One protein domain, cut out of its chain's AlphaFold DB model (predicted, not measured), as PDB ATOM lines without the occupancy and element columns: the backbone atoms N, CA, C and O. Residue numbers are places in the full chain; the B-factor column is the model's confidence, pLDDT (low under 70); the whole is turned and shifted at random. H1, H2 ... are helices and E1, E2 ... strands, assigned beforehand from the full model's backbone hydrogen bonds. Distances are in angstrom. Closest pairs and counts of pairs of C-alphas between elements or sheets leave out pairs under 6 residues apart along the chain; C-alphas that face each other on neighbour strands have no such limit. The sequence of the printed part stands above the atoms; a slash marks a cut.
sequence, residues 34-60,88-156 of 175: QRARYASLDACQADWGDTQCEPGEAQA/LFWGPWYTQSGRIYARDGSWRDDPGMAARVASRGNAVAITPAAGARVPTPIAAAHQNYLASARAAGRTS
ATOM      1  N   GLN A  34     159.394 110.121 171.281       82.12
ATOM      2  CA  GLN A  34     160.037 111.150 170.483       82.12
ATOM      3  C   GLN A  34     160.744 112.140 171.399       82.12
ATOM      4  O   GLN A  34     160.443 112.271 172.590       82.12
ATOM      5  N   ARG A  35     161.696 112.870 170.824       82.19
ATOM      6  CA  ARG A  35     162.372 113.971 171.497       82.19
ATOM      7  C   ARG A  35     162.563 115.138 170.545       82.19
ATOM      8  O   ARG A  35     162.920 114.951 169.387       82.19
ATOM      9  N   ALA A  36     162.320 116.349 171.030       81.19
ATOM     10  CA  ALA A  36     162.472 117.561 170.239       81.19
ATOM     11  C   ALA A  36     163.910 118.076 170.346       81.19
ATOM     12  O   ALA A  36     164.455 118.179 171.449       81.19
ATOM     13  N   ARG A  37     164.504 118.410 169.201       79.44
ATOM     14  CA  ARG A  37     165.825 119.031 169.098       79.44
ATOM     15  C   ARG A  37     165.697 120.493 168.699       79.44
ATOM     16  O   ARG A  37     165.052 120.796 167.698       79.44
ATOM     17  N   TYR A  38     166.389 121.353 169.432       79.69
ATOM     18  CA  TYR A  38     166.398 122.801 169.289       79.69
ATOM     19  C   TYR A  38     167.799 123.316 168.970       79.69
ATOM     20  O   TYR A  38     168.802 122.791 169.462       79.69
ATOM     21  N   ALA A  39     167.855 124.376 168.162       76.88
ATOM     22  CA  ALA A  39     169.097 125.074 167.831       76.88
ATOM     23  C   ALA A  39     169.553 126.053 168.930       76.88
ATOM     24  O   ALA A  39     170.701 126.487 168.921       76.88
ATOM     25  N   SER A  40     168.670 126.411 169.868       79.88
ATOM     26  CA  SER A  40     168.962 127.325 170.975       79.88
ATOM     27  C   SER A  40     168.207 126.934 172.246       79.88
ATOM     28  O   SER A  40     167.152 126.295 172.191       79.88
ATOM     29  N   LEU A  41     168.753 127.335 173.400       82.81
ATOM     30  CA  LEU A  41     168.113 127.140 174.701       82.81
ATOM     31  C   LEU A  41     166.782 127.895 174.769       82.81
ATOM     32  O   LEU A  41     165.783 127.309 175.161       82.81
ATOM     33  N   ASP A  42     166.764 129.151 174.318       82.94
ATOM     34  CA  ASP A  42     165.582 130.021 174.306       82.94
ATOM     35  C   ASP A  42     164.398 129.385 173.558       82.94
ATOM     36  O   ASP A  42     163.294 129.308 174.091       82.94
ATOM     37  N   ALA A  43     164.646 128.800 172.378       80.88
ATOM     38  CA  ALA A  43     163.605 128.120 171.611       80.88
ATOM     39  C   ALA A  43     163.051 126.890 172.346       80.88
ATOM     40  O   ALA A  43     161.850 126.628 172.306       80.88
ATOM     41  N   CYS A  44     163.916 126.151 173.047       83.69
ATOM     42  CA  CYS A  44     163.475 125.037 173.876       83.69
ATOM     43  C   CYS A  44     162.645 125.528 175.073       83.69
ATOM     44  O   CYS A  44     161.586 124.971 175.364       83.69
ATOM     45  N   GLN A  45     163.086 126.589 175.749       86.19
ATOM     46  CA  GLN A  45     162.405 127.142 176.918       86.19
ATOM     47  C   GLN A  45     161.054 127.770 176.553       86.19
ATOM     48  O   GLN A  45     160.097 127.633 177.314       86.19
ATOM     49  N   ALA A  46     160.927 128.365 175.368       82.25
ATOM     50  CA  ALA A  46     159.664 128.886 174.848       82.25
ATOM     51  C   ALA A  46     158.603 127.792 174.607       82.25
ATOM     52  O   ALA A  46     157.397 128.073 174.630       82.25
ATOM     53  N   ASP A  47     159.038 126.553 174.366       80.25
ATOM     54  CA  ASP A  47     158.163 125.399 174.152       80.25
ATOM     55  C   ASP A  47     157.907 124.604 175.441       80.25
ATOM     56  O   ASP A  47     156.785 124.149 175.668       80.25
ATOM     57  N   TRP A  48     158.926 124.439 176.291       80.56
ATOM     58  CA  TRP A  48     158.901 123.493 177.416       80.56
ATOM     59  C   TRP A  48     159.104 124.113 178.804       80.56
ATOM     60  O   TRP A  48     158.818 123.448 179.805       80.56
ATOM     61  N   GLY A  49     159.581 125.356 178.879       78.31
ATOM     62  CA  GLY A  49     160.005 126.032 180.108       78.31
ATOM     63  C   GLY A  49     161.448 125.716 180.534       78.31
ATOM     64  O   GLY A  49     162.075 124.774 180.051       78.31
ATOM     65  N   ASP A  50     161.976 126.502 181.478       72.56
ATOM     66  CA  ASP A  50     163.398 126.532 181.863       72.56
ATOM     67  C   ASP A  50     164.023 125.198 182.301       72.56
ATOM     68  O   ASP A  50     165.214 124.979 182.091       72.56
ATOM     69  N   THR A  51     163.255 124.297 182.914       70.19
ATOM     70  CA  THR A  51     163.800 123.108 183.603       70.19
ATOM     71  C   THR A  51     163.825 121.840 182.756       70.19
ATOM     72  O   THR A  51     164.318 120.808 183.210       70.19
ATOM     73  N   GLN A  52     163.271 121.888 181.546       73.62
ATOM     74  CA  GLN A  52     163.062 120.711 180.695       73.62
ATOM     75  C   GLN A  52     164.042 120.645 179.515       73.62
ATOM     76  O   GLN A  52     163.987 119.706 178.721       73.62
ATOM     77  N   CYS A  53     164.919 121.644 179.405       81.12
ATOM     78  CA  CYS A  53     165.862 121.806 178.312       81.12
ATOM     79  C   CYS A  53     167.257 121.365 178.732       81.12
ATOM     80  O   CYS A  53     167.835 121.893 179.681       81.12
ATOM     81  N   GLU A  54     167.812 120.401 178.008       78.31
ATOM     82  CA  GLU A  54     169.145 119.877 178.278       78.31
ATOM     83  C   GLU A  54     170.111 120.275 177.167       78.31
ATOM     84  O   GLU A  54     169.800 120.042 175.995       78.31
ATOM     85  N   PRO A  55     171.296 120.820 177.493       74.44
ATOM     86  CA  PRO A  55     172.356 120.899 176.507       74.44
ATOM     87  C   PRO A  55     172.759 119.472 176.133       74.44
ATOM     88  O   PRO A  55     172.967 118.623 177.003       74.44
ATOM     89  N   GLY A  56     172.869 119.194 174.843       63.94
ATOM     90  CA  GLY A  56     173.384 117.920 174.378       63.94
ATOM     91  C   GLY A  56     174.281 118.101 173.177       63.94
ATOM     92  O   GLY A  56     174.066 118.951 172.317       63.94
ATOM     93  N   GLU A  57     175.286 117.245 173.106       56.97
ATOM     94  CA  GLU A  57     176.002 117.010 171.865       56.97
ATOM     95  C   GLU A  57     175.032 116.353 170.865       56.97
ATOM     96  O   GLU A  57     173.969 115.844 171.250       56.97
ATOM     97  N   ALA A  58     175.361 116.362 169.571       52.78
ATOM     98  CA  ALA A  58     174.664 115.502 168.620       52.78
ATOM     99  C   ALA A  58     174.805 114.057 169.131       52.78
ATOM    100  O   ALA A  58     175.894 113.495 169.062       52.78
ATOM    101  N   GLN A  59     173.758 113.496 169.754       47.84
ATOM    102  CA  GLN A  59     173.863 112.195 170.416       47.84
ATOM    103  C   GLN A  59     174.293 111.157 169.378       47.84
ATOM    104  O   GLN A  59     173.532 110.832 168.467       47.84
ATOM    105  N   ALA A  60     175.508 110.627 169.529       37.72
ATOM    106  CA  ALA A  60     175.973 109.498 168.742       37.72
ATOM    107  C   ALA A  60     174.983 108.334 168.928       37.72
ATOM    108  O   ALA A  60     174.779 107.861 170.047       37.72
ATOM    109  N   LEU A  88     173.610 122.116 170.785       74.62
ATOM    110  CA  LEU A  88     172.219 121.735 170.559       74.62
ATOM    111  C   LEU A  88     171.512 121.574 171.905       74.62
ATOM    112  O   LEU A  88     172.131 121.244 172.918       74.62
ATOM    113  N   PHE A  89     170.199 121.788 171.900       81.19
ATOM    114  CA  PHE A  89     169.365 121.641 173.086       81.19
ATOM    115  C   PHE A  89     168.271 120.613 172.841       81.19
ATOM    116  O   PHE A  89     167.676 120.548 171.765       81.19
ATOM    117  N   TRP A  90     168.003 119.799 173.851       82.19
ATOM    118  CA  TRP A  90     167.015 118.737 173.800       82.19
ATOM    119  C   TRP A  90     165.873 119.039 174.756       82.19
ATOM    120  O   TRP A  90     166.106 119.305 175.934       82.19
ATOM    121  N   GLY A  91     164.645 118.945 174.251       84.38
ATOM    122  CA  GLY A  91     163.447 118.964 175.081       84.38
ATOM    123  C   GLY A  91     163.246 117.647 175.850       84.38
ATOM    124  O   GLY A  91     164.039 116.703 175.714       84.38
ATOM    125  N   PRO A  92     162.172 117.543 176.643       86.25
ATOM    126  CA  PRO A  92     161.786 116.307 177.305       86.25
ATOM    127  C   PRO A  92     161.364 115.243 176.287       86.25
ATOM    128  O   PRO A  92     161.125 115.517 175.107       86.25
ATOM    129  N   TRP A  93     161.276 114.006 176.766       84.88
ATOM    130  CA  TRP A  93     160.731 112.909 175.979       84.88
ATOM    131  C   TRP A  93     159.218 113.039 175.924       84.88
ATOM    132  O   TRP A  93     158.581 113.308 176.939       84.88
ATOM    133  N   TYR A  94     158.632 112.842 174.755       84.94
ATOM    134  CA  TYR A  94     157.189 112.882 174.590       84.94
ATOM    135  C   TYR A  94     156.725 111.833 173.592       84.94
ATOM    136  O   TYR A  94     157.526 111.103 173.023       84.94
ATOM    137  N   THR A  95     155.423 111.730 173.412       83.94
ATOM    138  CA  THR A  95     154.791 110.802 172.478       83.94
ATOM    139  C   THR A  95     153.803 111.541 171.589       83.94
ATOM    140  O   THR A  95     153.424 112.681 171.882       83.94
ATOM    141  N   GLN A  96     153.364 110.904 170.507       78.25
ATOM    142  CA  GLN A  96     152.426 111.516 169.572       78.25
ATOM    143  C   GLN A  96     151.031 111.689 170.187       78.25
ATOM    144  O   GLN A  96     150.343 112.657 169.867       78.25
ATOM    145  N   SER A  97     150.657 110.828 171.139       75.31
ATOM    146  CA  SER A  97     149.450 110.979 171.962       75.31
ATOM    147  C   SER A  97     149.470 112.208 172.886       75.31
ATOM    148  O   SER A  97     148.446 112.565 173.470       75.31
ATOM    149  N   GLY A  98     150.618 112.890 173.003       80.50
ATOM    150  CA  GLY A  98     150.787 114.097 173.808       80.50
ATOM    151  C   GLY A  98     151.247 113.833 175.237       80.50
ATOM    152  O   GLY A  98     151.250 114.745 176.060       80.50
ATOM    153  N   ARG A  99     151.673 112.613 175.566       84.94
ATOM    154  CA  ARG A  99     152.292 112.337 176.867       84.94
ATOM    155  C   ARG A  99     153.720 112.852 176.906       84.94
ATOM    156  O   ARG A  99     154.495 112.549 176.005       84.94
ATOM    157  N   ILE A 100     154.071 113.572 177.967       87.31
ATOM    158  CA  ILE A 100     155.390 114.164 178.203       87.31
ATOM    159  C   ILE A 100     155.999 113.519 179.447       87.31
ATOM    160  O   ILE A 100     155.365 113.490 180.502       87.31
ATOM    161  N   TYR A 101     157.239 113.053 179.339       83.50
ATOM    162  CA  TYR A 101     158.010 112.433 180.409       83.50
ATOM    163  C   TYR A 101     159.108 113.375 180.898       83.50
ATOM    164  O   TYR A 101     159.953 113.837 180.125       83.50
ATOM    165  N   ALA A 102     159.119 113.621 182.203       83.62
ATOM    166  CA  ALA A 102     160.214 114.293 182.879       83.62
ATOM    167  C   ALA A 102     161.379 113.322 183.134       83.62
ATOM    168  O   ALA A 102     161.252 112.098 183.031       83.62
ATOM    169  N   ARG A 103     162.548 113.874 183.483       75.31
ATOM    170  CA  ARG A 103     163.791 113.105 183.681       75.31
ATOM    171  C   ARG A 103     163.679 112.045 184.787       75.31
ATOM    172  O   ARG A 103     164.308 110.995 184.695       75.31
ATOM    173  N   ASP A 104     162.887 112.316 185.817       75.56
ATOM    174  CA  ASP A 104     162.631 111.411 186.945       75.56
ATOM    175  C   ASP A 104     161.674 110.254 186.597       75.56
ATOM    176  O   ASP A 104     161.448 109.373 187.425       75.56
ATOM    177  N   GLY A 105     161.137 110.223 185.373       74.25
ATOM    178  CA  GLY A 105     160.146 109.243 184.932       74.25
ATOM    179  C   GLY A 105     158.710 109.619 185.297       74.25
ATOM    180  O   GLY A 105     157.789 108.882 184.939       74.25
ATOM    181  N   SER A 106     158.487 110.760 185.963       81.69
ATOM    182  CA  SER A 106     157.140 111.315 186.091       81.69
ATOM    183  C   SER A 106     156.617 111.731 184.714       81.69
ATOM    184  O   SER A 106     157.385 112.047 183.801       81.69
ATOM    185  N   TRP A 107     155.300 111.687 184.531       84.12
ATOM    186  CA  TRP A 107     154.674 112.012 183.255       84.12
ATOM    187  C   TRP A 107     153.444 112.892 183.445       84.12
ATOM    188  O   TRP A 107     152.793 112.867 184.491       84.12
ATOM    189  N   ARG A 108     153.137 113.670 182.411       85.06
ATOM    190  CA  ARG A 108     151.915 114.470 182.292       85.06
ATOM    191  C   ARG A 108     151.362 114.346 180.878       85.06
ATOM    192  O   ARG A 108     152.136 114.182 179.938       85.06
ATOM    193  N   ASP A 109     150.048 114.446 180.730       84.88
ATOM    194  CA  ASP A 109     149.406 114.471 179.416       84.88
ATOM    195  C   ASP A 109     149.194 115.923 178.966       84.88
ATOM    196  O   ASP A 109     148.697 116.759 179.719       84.88
ATOM    197  N   ASP A 110     149.586 116.220 177.731       82.00
ATOM    198  CA  ASP A 110     149.345 117.487 177.053       82.00
ATOM    199  C   ASP A 110     149.094 117.227 175.549       82.00
ATOM    200  O   ASP A 110     150.019 117.286 174.732       82.00
ATOM    201  N   PRO A 111     147.843 116.922 175.150       74.12
ATOM    202  CA  PRO A 111     147.508 116.457 173.797       74.12
ATOM    203  C   PRO A 111     147.851 117.472 172.697       74.12
ATOM    204  O   PRO A 111     148.016 117.110 171.536       74.12
ATOM    205  N   GLY A 112     147.994 118.753 173.046       75.88
ATOM    206  CA  GLY A 112     148.391 119.795 172.101       75.88
ATOM    207  C   GLY A 112     149.901 119.924 171.899       75.88
ATOM    208  O   GLY A 112     150.314 120.754 171.089       75.88
ATOM    209  N   MET A 113     150.734 119.186 172.639       78.50
ATOM    210  CA  MET A 113     152.178 119.428 172.641       78.50
ATOM    211  C   MET A 113     152.861 118.941 171.365       78.50
ATOM    212  O   MET A 113     153.619 119.694 170.759       78.50
ATOM    213  N   ALA A 114     152.547 117.728 170.902       72.62
ATOM    214  CA  ALA A 114     153.098 117.202 169.650       72.62
ATOM    215  C   ALA A 114     152.774 118.130 168.461       72.62
ATOM    216  O   ALA A 114     153.647 118.452 167.654       72.62
ATOM    217  N   ALA A 115     151.546 118.662 168.414       71.38
ATOM    218  CA  ALA A 115     151.131 119.644 167.414       71.38
ATOM    219  C   ALA A 115     151.865 120.993 167.555       71.38
ATOM    220  O   ALA A 115     152.233 121.604 166.551       71.38
ATOM    221  N   ARG A 116     152.119 121.467 168.782       73.50
ATOM    222  CA  ARG A 116     152.905 122.690 169.036       73.50
ATOM    223  C   ARG A 116     154.341 122.564 168.538       73.50
ATOM    224  O   ARG A 116     154.810 123.449 167.830       73.50
ATOM    225  N   VAL A 117     155.000 121.449 168.845       72.94
ATOM    226  CA  VAL A 117     156.374 121.176 168.401       72.94
ATOM    227  C   VAL A 117     156.442 121.083 166.873       72.94
ATOM    228  O   VAL A 117     157.333 121.671 166.266       72.94
ATOM    229  N   ALA A 118     155.471 120.416 166.240       69.69
ATOM    230  CA  ALA A 118     155.409 120.298 164.782       69.69
ATOM    231  C   ALA A 118     155.099 121.632 164.072       69.69
ATOM    232  O   ALA A 118     155.640 121.906 163.004       69.69
ATOM    233  N   SER A 119     154.237 122.473 164.653       67.56
ATOM    234  CA  SER A 119     153.774 123.725 164.028       67.56
ATOM    235  C   SER A 119     154.750 124.894 164.158       67.56
ATOM    236  O   SER A 119     154.763 125.771 163.297       67.56
ATOM    237  N   ARG A 120     155.572 124.931 165.215       66.38
ATOM    238  CA  ARG A 120     156.451 126.078 165.492       66.38
ATOM    239  C   ARG A 120     157.713 126.133 164.632       66.38
ATOM    240  O   ARG A 120     158.369 127.164 164.643       66.38
ATOM    241  N   GLY A 121     158.090 125.066 163.918       60.78
ATOM    242  CA  GLY A 121     159.260 125.044 163.015       60.78
ATOM    243  C   GLY A 121     160.635 125.224 163.690       60.78
ATOM    244  O   GLY A 121     161.670 125.097 163.038       60.78
ATOM    245  N   ASN A 122     160.656 125.482 164.999       67.31
ATOM    246  CA  ASN A 122     161.853 125.734 165.806       67.31
ATOM    247  C   ASN A 122     162.471 124.446 166.373       67.31
ATOM    248  O   ASN A 122     163.545 124.480 166.977       67.31
ATOM    249  N   ALA A 123     161.779 123.322 166.188       72.12
ATOM    250  CA  ALA A 123     162.116 122.024 166.733       72.12
ATOM    251  C   ALA A 123     162.094 120.956 165.639       72.12
ATOM    252  O   ALA A 123     161.220 120.951 164.775       72.12
ATOM    253  N   VAL A 124     163.022 120.004 165.720       69.75
ATOM    254  CA  VAL A 124     162.965 118.765 164.936       69.75
ATOM    255  C   VAL A 124     162.580 117.631 165.879       69.75
ATOM    256  O   VAL A 124     163.319 117.344 166.822       69.75
ATOM    257  N   ALA A 125     161.425 117.006 165.646       69.81
ATOM    258  CA  ALA A 125     161.022 115.795 166.350       69.81
ATOM    259  C   ALA A 125     161.872 114.617 165.861       69.81
ATOM    260  O   ALA A 125     161.940 114.345 164.664       69.81
ATOM    261  N   ILE A 126     162.549 113.942 166.786       68.31
ATOM    262  CA  ILE A 126     163.421 112.808 166.497       68.31
ATOM    263  C   ILE A 126     162.871 111.593 167.229       68.31
ATOM    264  O   ILE A 126     162.783 111.581 168.459       68.31
ATOM    265  N   THR A 127     162.539 110.561 166.461       70.38
ATOM    266  CA  THR A 127     162.331 109.217 166.993       70.38
ATOM    267  C   THR A 127     163.711 108.590 167.219       70.38
ATOM    268  O   THR A 127     164.534 108.591 166.300       70.38
ATOM    269  N   PRO A 128     164.022 108.088 168.424       61.25
ATOM    270  CA  PRO A 128     165.282 107.425 168.692       61.25
ATOM    271  C   PRO A 128     165.446 106.212 167.778       61.25
ATOM    272  O   PRO A 128     164.572 105.348 167.724       61.25
ATOM    273  N   ALA A 129     166.588 106.126 167.092       53.69
ATOM    274  CA  ALA A 129     166.973 104.900 166.405       53.69
ATOM    275  C   ALA A 129     167.118 103.756 167.424       53.69
ATOM    276  O   ALA A 129     167.427 103.994 168.599       53.69
ATOM    277  N   ALA A 130     166.914 102.514 166.980       43.94
ATOM    278  CA  ALA A 130     167.118 101.328 167.805       43.94
ATOM    279  C   ALA A 130     168.555 101.326 168.368       43.94
ATOM    280  O   ALA A 130     169.517 101.113 167.636       43.94
ATOM    281  N   GLY A 131     168.702 101.622 169.665       41.75
ATOM    282  CA  GLY A 131     170.001 101.766 170.340       41.75
ATOM    283  C   GLY A 131     170.270 103.142 170.962       41.75
ATOM    284  O   GLY A 131     171.208 103.274 171.751       41.75
ATOM    285  N   ALA A 132     169.448 104.158 170.689       55.41
ATOM    286  CA  ALA A 132     169.553 105.429 171.393       55.41
ATOM    287  C   ALA A 132     169.163 105.272 172.873       55.41
ATOM    288  O   ALA A 132     168.164 104.639 173.221       55.41
ATOM    289  N   ARG A 133     169.970 105.857 173.765       61.19
ATOM    290  CA  ARG A 133     169.766 105.748 175.216       61.19
ATOM    291  C   ARG A 133     168.609 106.638 175.669       61.19
ATOM    292  O   ARG A 133     168.811 107.796 176.029       61.19
ATOM    293  N   VAL A 134     167.407 106.071 175.698       68.44
ATOM    294  CA  VAL A 134     166.315 106.591 176.527       68.44
ATOM    295  C   VAL A 134     166.699 106.369 177.997       68.44
ATOM    296  O   VAL A 134     167.107 105.258 178.347       68.44
ATOM    297  N   PRO A 135     166.595 107.380 178.879       75.25
ATOM    298  CA  PRO A 135     166.840 107.191 180.304       75.25
ATOM    299  C   PRO A 135     165.973 106.063 180.876       75.25
ATOM    300  O   PRO A 135     164.761 106.038 180.660       75.25
ATOM    301  N   THR A 136     166.577 105.161 181.655       74.81
ATOM    302  CA  THR A 136     165.897 104.032 182.311       74.81
ATOM    303  C   THR A 136     164.575 104.398 183.002       74.81
ATOM    304  O   THR A 136     163.604 103.673 182.784       74.81
ATOM    305  N   PRO A 137     164.464 105.497 183.786       73.56
ATOM    306  CA  PRO A 137     163.191 105.852 184.420       73.56
ATOM    307  C   PRO A 137     162.085 106.184 183.407       73.56
ATOM    308  O   PRO A 137     160.935 105.806 183.612       73.56
ATOM    309  N   ILE A 138     162.426 106.823 182.286       77.06
ATOM    310  CA  ILE A 138     161.475 107.182 181.224       77.06
ATOM    311  C   ILE A 138     161.042 105.935 180.457       77.06
ATOM    312  O   ILE A 138     159.851 105.725 180.240       77.06
ATOM    313  N   ALA A 139     161.997 105.071 180.103       75.88
ATOM    314  CA  ALA A 139     161.701 103.801 179.452       75.88
ATOM    315  C   ALA A 139     160.770 102.938 180.321       75.88
ATOM    316  O   ALA A 139     159.772 102.419 179.826       75.88
ATOM    317  N   ALA A 140     161.041 102.843 181.627       75.19
ATOM    318  CA  ALA A 140     160.197 102.110 182.566       75.19
ATOM    319  C   ALA A 140     158.793 102.728 182.700       75.19
ATOM    320  O   ALA A 140     157.797 102.007 182.640       75.19
ATOM    321  N   ALA A 141     158.693 104.054 182.830       76.38
ATOM    322  CA  ALA A 141     157.410 104.754 182.912       76.38
ATOM    323  C   ALA A 141     156.558 104.553 181.650       76.38
ATOM    324  O   ALA A 141     155.351 104.323 181.740       76.38
ATOM    325  N   HIS A 142     157.185 104.590 180.474       78.81
ATOM    326  CA  HIS A 142     156.515 104.336 179.205       78.81
ATOM    327  C   HIS A 142     156.051 102.878 179.078       78.81
ATOM    328  O   HIS A 142     154.892 102.637 178.752       78.81
ATOM    329  N   GLN A 143     156.887 101.900 179.438       79.06
ATOM    330  CA  GLN A 143     156.492 100.484 179.436       79.06
ATOM    331  C   GLN A 143     155.338 100.195 180.407       79.06
ATOM    332  O   GLN A 143     154.393  99.487 180.053       79.06
ATOM    333  N   ASN A 144     155.361 100.790 181.602       79.38
ATOM    334  CA  ASN A 144     154.266 100.681 182.570       79.38
ATOM    335  C   ASN A 144     152.965 101.280 182.024       79.38
ATOM    336  O   ASN A 144     151.894 100.692 182.185       79.38
ATOM    337  N   TYR A 145     153.054 102.420 181.334       75.31
ATOM    338  CA  TYR A 145     151.907 103.017 180.660       75.31
ATOM    339  C   TYR A 145     151.336 102.081 179.592       75.31
ATOM    340  O   TYR A 145     150.151 101.759 179.652       75.31
ATOM    341  N   LEU A 146     152.167 101.563 178.686       78.19
ATOM    342  CA  LEU A 146     151.727 100.624 177.651       78.19
ATOM    343  C   LEU A 146     151.088  99.361 178.250       78.19
ATOM    344  O   LEU A 146     150.057  98.893 177.767       78.19
ATOM    345  N   ALA A 147     151.648  98.827 179.338       76.00
ATOM    346  CA  ALA A 147     151.067  97.698 180.063       76.00
ATOM    347  C   ALA A 147     149.685  98.033 180.656       76.00
ATOM    348  O   ALA A 147     148.755  97.230 180.549       76.00
ATOM    349  N   SER A 148     149.518  99.229 181.229       73.50
ATOM    350  CA  SER A 148     148.232  99.687 181.770       73.50
ATOM    351  C   SER A 148     147.188  99.956 180.678       73.50
ATOM    352  O   SER A 148     146.038  99.538 180.818       73.50
ATOM    353  N   ALA A 149     147.590 100.546 179.549       69.81
ATOM    354  CA  ALA A 149     146.728 100.767 178.392       69.81
ATOM    355  C   ALA A 149     146.250  99.434 177.790       69.81
ATOM    356  O   ALA A 149     145.075  99.290 177.455       69.81
ATOM    357  N   ARG A 150     147.115  98.409 177.751       67.94
ATOM    358  CA  ARG A 150     146.740  97.034 177.366       67.94
ATOM    359  C   ARG A 150     145.705  96.426 178.310       67.94
ATOM    360  O   ARG A 150     144.757  95.792 177.849       67.94
ATOM    361  N   ALA A 151     145.869  96.607 179.619       66.31
ATOM    362  CA  ALA A 151     144.907  96.115 180.605       66.31
ATOM    363  C   ALA A 151     143.537  96.818 180.479       66.31
ATOM    364  O   ALA A 151     142.493  96.165 180.561       66.31
ATOM    365  N   ALA A 152     143.534  98.124 180.199       63.78
ATOM    366  CA  ALA A 152     142.324  98.910 179.944       63.78
ATOM    367  C   ALA A 152     141.646  98.555 178.599       63.78
ATOM    368  O   ALA A 152     140.423  98.453 178.509       63.78
ATOM    369  N   GLY A 153     142.426  98.278 177.550       55.62
ATOM    370  CA  GLY A 153     141.904  97.805 176.263       55.62
ATOM    371  C   GLY A 153     141.271  96.412 176.357       55.62
ATOM    372  O   GLY A 153     140.198  96.168 175.805       55.62
ATOM    373  N   ARG A 154     141.867  95.504 177.143       46.75
ATOM    374  CA  ARG A 154     141.331  94.149 177.382       46.75
ATOM    375  C   ARG A 154     140.034  94.128 178.199       46.75
ATOM    376  O   ARG A 154     139.237  93.200 178.056       46.75
ATOM    377  N   THR A 155     139.780  95.141 179.024       43.66
ATOM    378  CA  THR A 155     138.514  95.257 179.770       43.66
ATOM    379  C   THR A 155     137.362  95.774 178.904       43.66
ATOM    380  O   THR A 155     136.210  95.439 179.170       43.66
ATOM    381  N   SER A 156     137.644  96.473 177.800       37.53
ATOM    382  CA  SER A 156     136.603  96.920 176.858       37.53
ATOM    383  C   SER A 156     136.072  95.792 175.959       37.53
ATOM    384  O   SER A 156     134.911  95.821 175.564       37.53
TER     385      SER A 156
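AT A GLANCE: This is residues 34 to 60 and 88 to 156 of the 175 residues of the protein "DUF1190 domain-containing protein" of Burkholderiaceae bacterium (UniProt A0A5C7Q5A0). What is the main picture? A small, strongly twisted sheet of six strands has two short helices, H1 and H2, over one face, and the long helix H3 leaves this body as an arm whose residues 146 to 156 stick out. In the sheet, E3 has E1 and then E6 on one side, and E2 and the hairpin of E4 and E5 on the other. What are the counts and size? The printed part has 96 residues with three named helices and six named strands, which follow one another along the chain as E1, H1, E2, E3, E4, E5, H2, E6 and H3; the class is mixed, helices and strands, and the neighbour strands are antiparallel in each pair. The whole is compact, with a radius of gyration of the C-alphas of 13.9 A, and spans 45 by 27 by 22 A.

IN THESE COORDINATES: What precedes the cut? E1, residues 34 to 38, begins at C-alpha 34 at (160.037, 111.150, 170.483) and is 13.3 A long. H1 is residues 41 to 48, 10.3 A, and E2 residues 54 to 56. What follows it? E3, residues 88 to 94, is 17.9 A long; E4 is residues 99 to 101, E5 residues 107 to 109. H2 is residues 113 to 119, 9.8 A, and E6 residues 123 to 126, 9.3 A. H3, residues 136 to 156, is 30.6 A long and ends at C-alpha 156 at (136.603, 96.920, 176.858).

HOW THE PARTS SIT: How does the sheet pair? E1 has E3 on one side, with N 91 and O 36 2.9 A apart, and E6 on the other side, with N 37 and O 124 at 2.9 A. E3 pairs staggered on its other side, with E2 through N 54 and O 90, 2.9 A, and with E4 through N 101 and O 93, 2.8 A. E3, E4 and E5 form a meander, each strand the antiparallel neighbour of the one before, with N 100 and O 108 at 2.8 A. Where are the helices? H1 is on the sheet at a height of 8.1 A, its closest C-alphas to E3 being Leu 41 and Phe 89, 5.9 A; H2 is on the same face at 8.8 A, with Val 117 and Ala 123 of E6 closest, 6.0 A. H3 only grazes the sheet with residues 137 to 145, the C-alphas of Ile 138 and Tyr 101 of E4 being closest, 6.3 A. In H1, H2 and H3 every O i to N i+4 pair is within hydrogen-bond range.

THE WHOLE: How far does it reach? The two C-alphas farthest apart, of Ser 40 and Thr 155, are 45.1 A apart. What of the cut and links? Residues 61 to 87 are not printed, and C-alphas 60 and 88 are 12.9 A apart; of the links printed whole, none is long. Where is confidence low? The mean pLDDT of the printed part is 72.9, with residues 56 to 60, 118 to 122, 124 to 126, 128 to 134 and 149 to 156 under 70.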